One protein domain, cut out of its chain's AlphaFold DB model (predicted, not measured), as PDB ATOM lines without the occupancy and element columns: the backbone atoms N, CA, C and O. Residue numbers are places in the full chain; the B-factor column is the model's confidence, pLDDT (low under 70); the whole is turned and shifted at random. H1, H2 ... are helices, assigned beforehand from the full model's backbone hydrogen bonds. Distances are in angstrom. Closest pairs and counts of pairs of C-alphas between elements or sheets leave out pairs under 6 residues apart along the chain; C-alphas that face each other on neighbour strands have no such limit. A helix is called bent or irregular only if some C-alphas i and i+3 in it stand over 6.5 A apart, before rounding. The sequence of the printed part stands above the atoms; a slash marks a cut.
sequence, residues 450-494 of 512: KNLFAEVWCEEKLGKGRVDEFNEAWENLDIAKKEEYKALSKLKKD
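AT A GLANCE: This is residues 450 to 494 of the 512 residues of an uncharacterized protein of Botryobasidium botryosum FD-172 SS1 (UniProt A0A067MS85). Helices H2 and H3 form the two arms of a wide V, joined at its point by the tight link of residues 476 to 478, and H1 is set into the opening between the arms, packing on H2 and, near its own first residue, on H3. The loop of residues 461 to 466, which leads from H1 back to H2, lies at one end of the long axis, and the last residues of H3 lie at the other. The printed part has 45 residues, with three named helices in the order H1, H2, H3 and no named strand; its class is all helix. It is only just compact, close to loose, with a radius of gyration of the C-alphas of 11.0 A, and its elongated outline spans 31 by 19 by 14 A.

HOW THE PARTS SIT: The longest helix by residues is H3, residues 479 to 494. It touches H1, residues 450 to 460, with residues 485 to 489 alone. The closest C-alphas of these two helices are those of Leu 452 and Tyr 485, 6.7 A apart. H1 and H3 run opposite ways at a steep tilt of 70.0 degrees, only just short of about perpendicular, and their centres are 13.1 A apart. H1 also touches H2, residues 467 to 475, where the closest C-alphas, those of Lys 450 and Trp 474, are 7.4 A apart. H1 and H2 run opposite ways at a steep tilt of 67 degrees, only just short of about perpendicular, with 10.7 A from centre to centre. H2 and H3 follow each other in the chain but are apart, only just: their closest C-alphas are 8.3 A apart. In H2 and H3 every backbone O i to N i+4 pair is within hydrogen-bond range; in H1 6 of 7 are.

IN THESE COORDINATES: H3 measures 22.7 A from its first to its last C-alpha, from Ile 479 at (-45.155, 13.387, -10.833) to Asp 494 at (-40.584, 18.232, -32.556). H1 begins at C-alpha 450, at (-34.571, 11.438, -17.663), and is 15.1 A long to C-alpha 460. H2 runs from Val 467 to Glu 475 and is 12.3 A long. None of the three helices is bent or irregular.

THE WHOLE: The two C-alphas farthest apart are those of Lys 464 and Asp 494, at 31.7 A. The first and last printed C-alphas, those of Lys 450 and Asp 494, are 17.4 A apart. The link from H1 to H2 has six residues and is short; the link from H2 to H3 has three residues and is tight. The printed part has no cut. The mean pLDDT of the printed part is 95.2, and no printed residue is under 70.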
ATOM      1  N   LYS A 450     -35.578  11.756 -18.680       96.62
ATOM      2  CA  LYS A 450     -34.571  11.438 -17.663       96.62
ATOM      3  C   LYS A 450     -33.207  12.077 -17.966       96.62
ATOM      4  O   LYS A 450     -32.511  12.472 -17.039       96.62
ATOM      5  N   ASN A 451     -32.837  12.245 -19.241       95.69
ATOM      6  CA  ASN A 451     -31.583  12.907 -19.624       95.69
ATOM      7  C   ASN A 451     -31.666  14.431 -19.491       95.69
ATOM      8  O   ASN A 451     -30.682  15.045 -19.094       95.69
ATOM      9  N   LEU A 452     -32.837  15.023 -19.751       96.19
ATOM     10  CA  LEU A 452     -33.071  16.449 -19.503       96.19
ATOM     11  C   LEU A 452     -32.976  16.779 -18.011       96.19
ATOM     12  O   LEU A 452     -32.309  17.736 -17.637       96.19
ATOM     13  N   PHE A 453     -33.575  15.950 -17.152       97.25
ATOM     14  CA  PHE A 453     -33.411  16.098 -15.706       97.25
ATOM     15  C   PHE A 453     -31.960  15.890 -15.265       97.25
ATOM     16  O   PHE A 453     -31.463  16.614 -14.411       97.25
ATOM     17  N   ALA A 454     -31.252  14.937 -15.873       95.88
ATOM     18  CA  ALA A 454     -29.857  14.683 -15.547       95.88
ATOM     19  C   ALA A 454     -28.926  15.866 -15.865       95.88
ATOM     20  O   ALA A 454     -27.927  16.025 -15.167       95.88
ATOM     21  N   GLU A 455     -29.231  16.695 -16.872       94.56
ATOM     22  CA  GLU A 455     -28.499  17.944 -17.136       94.56
ATOM     23  C   GLU A 455     -28.638  18.914 -15.954       94.56
ATOM     24  O   GLU A 455     -27.629  19.287 -15.355       94.56
ATOM     25  N   VAL A 456     -29.878  19.216 -15.555       95.62
ATOM     26  CA  VAL A 456     -30.188  20.115 -14.428       95.62
ATOM     27  C   VAL A 456     -29.598  19.583 -13.120       95.62
ATOM     28  O   VAL A 456     -28.945  20.306 -12.372       95.62
ATOM     29  N   TRP A 457     -29.753  18.284 -12.870       96.44
ATOM     30  CA  TRP A 457     -29.224  17.632 -11.676       96.44
ATOM     31  C   TRP A 457     -27.688  17.648 -11.632       96.44
ATOM     32  O   TRP A 457     -27.088  17.834 -10.571       96.44
ATOM     33  N   CYS A 458     -27.021  17.482 -12.782       93.94
ATOM     34  CA  CYS A 458     -25.565  17.595 -12.861       93.94
ATOM     35  C   CYS A 458     -25.081  19.023 -12.592       93.94
ATOM     36  O   CYS A 458     -24.015  19.177 -11.997       93.94
ATOM     37  N   GLU A 459     -25.818  20.047 -13.025       93.69
ATOM     38  CA  GLU A 459     -25.506  21.446 -12.713       93.69
ATOM     39  C   GLU A 459     -25.649  21.716 -11.211       93.69
ATOM     40  O   GLU A 459     -24.714  22.221 -10.589       93.69
ATOM     41  N   GLU A 460     -26.748  21.259 -10.602       95.56
ATOM     42  CA  GLU A 460     -27.019  21.413  -9.167       95.56
ATOM     43  C   GLU A 460     -25.964  20.715  -8.291       95.56
ATOM     44  O   GLU A 460     -25.487  21.267  -7.299       95.56
ATOM     45  N   LYS A 461     -25.536  19.504  -8.669       93.56
ATOM     46  CA  LYS A 461     -24.519  18.729  -7.933       93.56
ATOM     47  C   LYS A 461     -23.080  19.017  -8.371       93.56
ATOM     48  O   LYS A 461     -22.175  18.238  -8.047       93.56
ATOM     49  N   LEU A 462     -22.840  20.100  -9.120       89.06
ATOM     50  CA  LEU A 462     -21.515  20.506  -9.619       89.06
ATOM     51  C   LEU A 462     -20.768  19.372 -10.358       89.06
ATOM     52  O   LEU A 462     -19.540  19.260 -10.301       89.06
ATOM     53  N   GLY A 463     -21.514  18.486 -11.018       84.25
ATOM     54  CA  GLY A 463     -21.007  17.345 -11.779       84.25
ATOM     55  C   GLY A 463     -20.376  16.218 -10.952       84.25
ATOM     56  O   GLY A 463     -19.665  15.396 -11.532       84.25
ATOM     57  N   LYS A 464     -20.586  16.166  -9.628       88.75
ATOM     58  CA  LYS A 464     -19.951  15.176  -8.726       88.75
ATOM     59  C   LYS A 464     -20.875  14.062  -8.223       88.75
ATOM     60  O   LYS A 464     -20.441  13.251  -7.409       88.75
ATOM     61  N   GLY A 465     -22.111  14.000  -8.704       89.31
ATOM     62  CA  GLY A 465     -23.095  13.034  -8.224       89.31
ATOM     63  C   GLY A 465     -22.839  11.582  -8.655       89.31
ATOM     64  O   GLY A 465     -22.270  11.305  -9.721       89.31
ATOM     65  N   ARG A 466     -23.259  10.635  -7.812       93.75
ATOM     66  CA  ARG A 466     -23.238   9.195  -8.131       93.75
ATOM     67  C   ARG A 466     -24.461   8.795  -8.957       93.75
ATOM     68  O   ARG A 466     -25.482   9.473  -8.948       93.75
ATOM     69  N   VAL A 467     -24.359   7.669  -9.669       93.50
ATOM     70  CA  VAL A 467     -25.488   7.129 -10.453       93.50
ATOM     71  C   VAL A 467     -26.683   6.792  -9.561       93.50
ATOM     72  O   VAL A 467     -27.821   7.045  -9.947       93.50
ATOM     73  N   ASP A 468     -26.420   6.261  -8.370       93.88
ATOM     74  CA  ASP A 468     -27.466   5.842  -7.437       93.88
ATOM     75  C   ASP A 468     -28.236   7.054  -6.894       93.88
ATOM     76  O   ASP A 468     -29.460   7.075  -6.956       93.88
ATOM     77  N   GLU A 469     -27.520   8.119  -6.512       95.38
ATOM     78  CA  GLU A 469     -28.100   9.398  -6.064       95.38
ATOM     79  C   GLU A 469     -28.962  10.052  -7.154       95.38
ATOM     80  O   GLU A 469     -29.996  10.649  -6.868       95.38
ATOM     81  N   PHE A 470     -28.551   9.937  -8.420       96.44
ATOM     82  CA  PHE A 470     -29.339  10.431  -9.545       96.44
ATOM     83  C   PHE A 470     -30.626   9.626  -9.746       96.44
ATOM     84  O   PHE A 470     -31.684  10.206  -9.986       96.44
ATOM     85  N   ASN A 471     -30.545   8.295  -9.669       95.19
ATOM     86  CA  ASN A 471     -31.724   7.446  -9.801       95.19
ATOM     87  C   ASN A 471     -32.708   7.702  -8.662       95.19
ATOM     88  O   ASN A 471     -33.891   7.859  -8.933       95.19
ATOM     89  N   GLU A 472     -32.225   7.823  -7.429       97.12
ATOM     90  CA  GLU A 472     -33.051   8.178  -6.277       97.12
ATOM     91  C   GLU A 472     -33.697   9.561  -6.448       97.12
ATOM     92  O   GLU A 472     -34.905   9.699  -6.277       97.12
ATOM     93  N   ALA A 473     -32.934  10.571  -6.882       97.38
ATOM     94  CA  ALA A 473     -33.470  11.905  -7.153       97.38
ATOM     95  C   ALA A 473     -34.521  11.913  -8.276       97.38
ATOM     96  O   ALA A 473     -35.474  12.684  -8.217       97.38
ATOM     97  N   TRP A 474     -34.364  11.063  -9.297       97.19
ATOM     98  CA  TRP A 474     -35.357  10.901 -10.359       97.19
ATOM     99  C   TRP A 474     -36.602  10.159  -9.872       97.19
ATOM    100  O   TRP A 474     -37.711  10.570 -10.201       97.19
ATOM    101  N   GLU A 475     -36.457   9.086  -9.093       97.50
ATOM    102  CA  GLU A 475     -37.601   8.336  -8.567       97.50
ATOM    103  C   GLU A 475     -38.417   9.176  -7.581       97.50
ATOM    104  O   GLU A 475     -39.640   9.226  -7.716       97.50
ATOM    105  N   ASN A 476     -37.746   9.937  -6.714       97.62
ATOM    106  CA  ASN A 476     -38.364  10.855  -5.753       97.62
ATOM    107  C   ASN A 476     -38.834  12.182  -6.376       97.62
ATOM    108  O   ASN A 476     -39.370  13.039  -5.673       97.62
ATOM    109  N   LEU A 477     -38.636  12.382  -7.683       97.62
ATOM    110  CA  LEU A 477     -39.135  13.564  -8.374       97.62
ATOM    111  C   LEU A 477     -40.665  13.513  -8.451       97.62
ATOM    112  O   LEU A 477     -41.239  12.503  -8.872       97.62
ATOM    113  N   ASP A 478     -41.311  14.622  -8.094       98.19
ATOM    114  CA  ASP A 478     -42.766  14.740  -8.144       98.19
ATOM    115  C   ASP A 478     -43.318  14.437  -9.549       98.19
ATOM    116  O   ASP A 478     -42.691  14.736 -10.575       98.19
ATOM    117  N   ILE A 479     -44.509  13.841  -9.597       97.69
ATOM    118  CA  ILE A 479     -45.155  13.387 -10.833       97.69
ATOM    119  C   ILE A 479     -45.363  14.571 -11.781       97.69
ATOM    120  O   ILE A 479     -45.095  14.446 -12.978       97.69
ATOM    121  N   ALA A 480     -45.744  15.740 -11.254       97.94
ATOM    122  CA  ALA A 480     -45.915  16.956 -12.046       97.94
ATOM    123  C   ALA A 480     -44.612  17.376 -12.751       97.94
ATOM    124  O   ALA A 480     -44.613  17.649 -13.951       97.94
ATOM    125  N   LYS A 481     -43.473  17.334 -12.046       97.69
ATOM    126  CA  LYS A 481     -42.156  17.619 -12.640       97.69
ATOM    127  C   LYS A 481     -41.741  16.556 -13.657       97.69
ATOM    128  O   LYS A 481     -41.178  16.889 -14.698       97.69
ATOM    129  N   LYS A 482     -42.027  15.272 -13.404       98.00
ATOM    130  CA  LYS A 482     -41.783  14.204 -14.394       98.00
ATOM    131  C   LYS A 482     -42.571  14.453 -15.688       98.00
ATOM    132  O   LYS A 482     -42.016  14.250 -16.770       98.00
ATOM    133  N   GLU A 483     -43.820  14.916 -15.600       97.94
ATOM    134  CA  GLU A 483     -44.629  15.307 -16.766       97.94
ATOM    135  C   GLU A 483     -44.088  16.557 -17.473       97.94
ATOM    136  O   GLU A 483     -44.029  16.585 -18.704       97.94
ATOM    137  N   GLU A 484     -43.580  17.544 -16.736       97.75
ATOM    138  CA  GLU A 484     -42.904  18.710 -17.319       97.75
ATOM    139  C   GLU A 484     -41.687  18.293 -18.167       97.75
ATOM    140  O   GLU A 484     -41.569  18.673 -19.335       97.75
ATOM    141  N   TYR A 485     -40.820  17.417 -17.643       97.81
ATOM    142  CA  TYR A 485     -39.689  16.885 -18.412       97.81
ATOM    143  C   TYR A 485     -40.132  16.047 -19.621       97.81
ATOM    144  O   TYR A 485     -39.453  16.052 -20.656       97.81
ATOM    145  N   LYS A 486     -41.276  15.350 -19.545       97.25
ATOM    146  CA  LYS A 486     -41.880  14.667 -20.704       97.25
ATOM    147  C   LYS A 486     -42.348  15.658 -21.768       97.25
ATOM    148  O   LYS A 486     -42.058  15.443 -22.950       97.25
ATOM    149  N   ALA A 487     -43.000  16.748 -21.370       97.44
ATOM    150  CA  ALA A 487     -43.428  17.809 -22.275       97.44
ATOM    151  C   ALA A 487     -42.227  18.497 -22.948       97.44
ATOM    152  O   ALA A 487     -42.210  18.641 -24.172       97.44
ATOM    153  N   LEU A 488     -41.171  18.819 -22.190       96.06
ATOM    154  CA  LEU A 488     -39.924  19.388 -22.718       96.06
ATOM    155  C   LEU A 488     -39.216  18.443 -23.698       96.06
ATOM    156  O   LEU A 488     -38.734  18.874 -24.749       96.06
ATOM    157  N   SER A 489     -39.182  17.145 -23.385       96.12
ATOM    158  CA  SER A 489     -38.671  16.101 -24.281       96.12
ATOM    159  C   SER A 489     -39.429  16.089 -25.612       96.12
ATOM    160  O   SER A 489     -38.808  16.081 -26.680       96.12
ATOM    161  N   LYS A 490     -40.768  16.153 -25.566       95.88
ATOM    162  CA  LYS A 490     -41.624  16.208 -26.760       95.88
ATOM    163  C   LYS A 490     -41.353  17.473 -27.581       95.88
ATOM    164  O   LYS A 490     -41.034  17.368 -28.763       95.88
ATOM    165  N   LEU A 491     -41.326  18.640 -26.936       94.94
ATOM    166  CA  LEU A 491     -41.049  19.924 -27.583       94.94
ATOM    167  C   LEU A 491     -39.673  19.942 -28.277       94.94
ATOM    168  O   LEU A 491     -39.560  20.327 -29.443       94.94
ATOM    169  N   LYS A 492     -38.616  19.459 -27.605       92.94
ATOM    170  CA  LYS A 492     -37.271  19.338 -28.202       92.94
ATOM    171  C   LYS A 492     -37.235  18.323 -29.348       92.94
ATOM    172  O   LYS A 492     -36.426  18.474 -30.275       92.94
ATOM    173  N   LYS A 493     -38.040  17.257 -29.299       91.62
ATOM    174  CA  LYS A 493     -38.123  16.254 -30.374       91.62
ATOM    175  C   LYS A 493     -38.750  16.862 -31.629       91.62
ATOM    176  O   LYS A 493     -38.151  16.736 -32.697       91.62
ATOM    177  N   ASP A 494     -39.836  17.607 -31.463       91.06
ATOM    178  CA  ASP A 494     -40.584  18.232 -32.556       91.06
ATOM    179  C   ASP A 494     -39.809  19.408 -33.182       91.06
ATOM    180  O   ASP A 494     -39.646  19.477 -34.405       91.06
TER     181      ASP A 494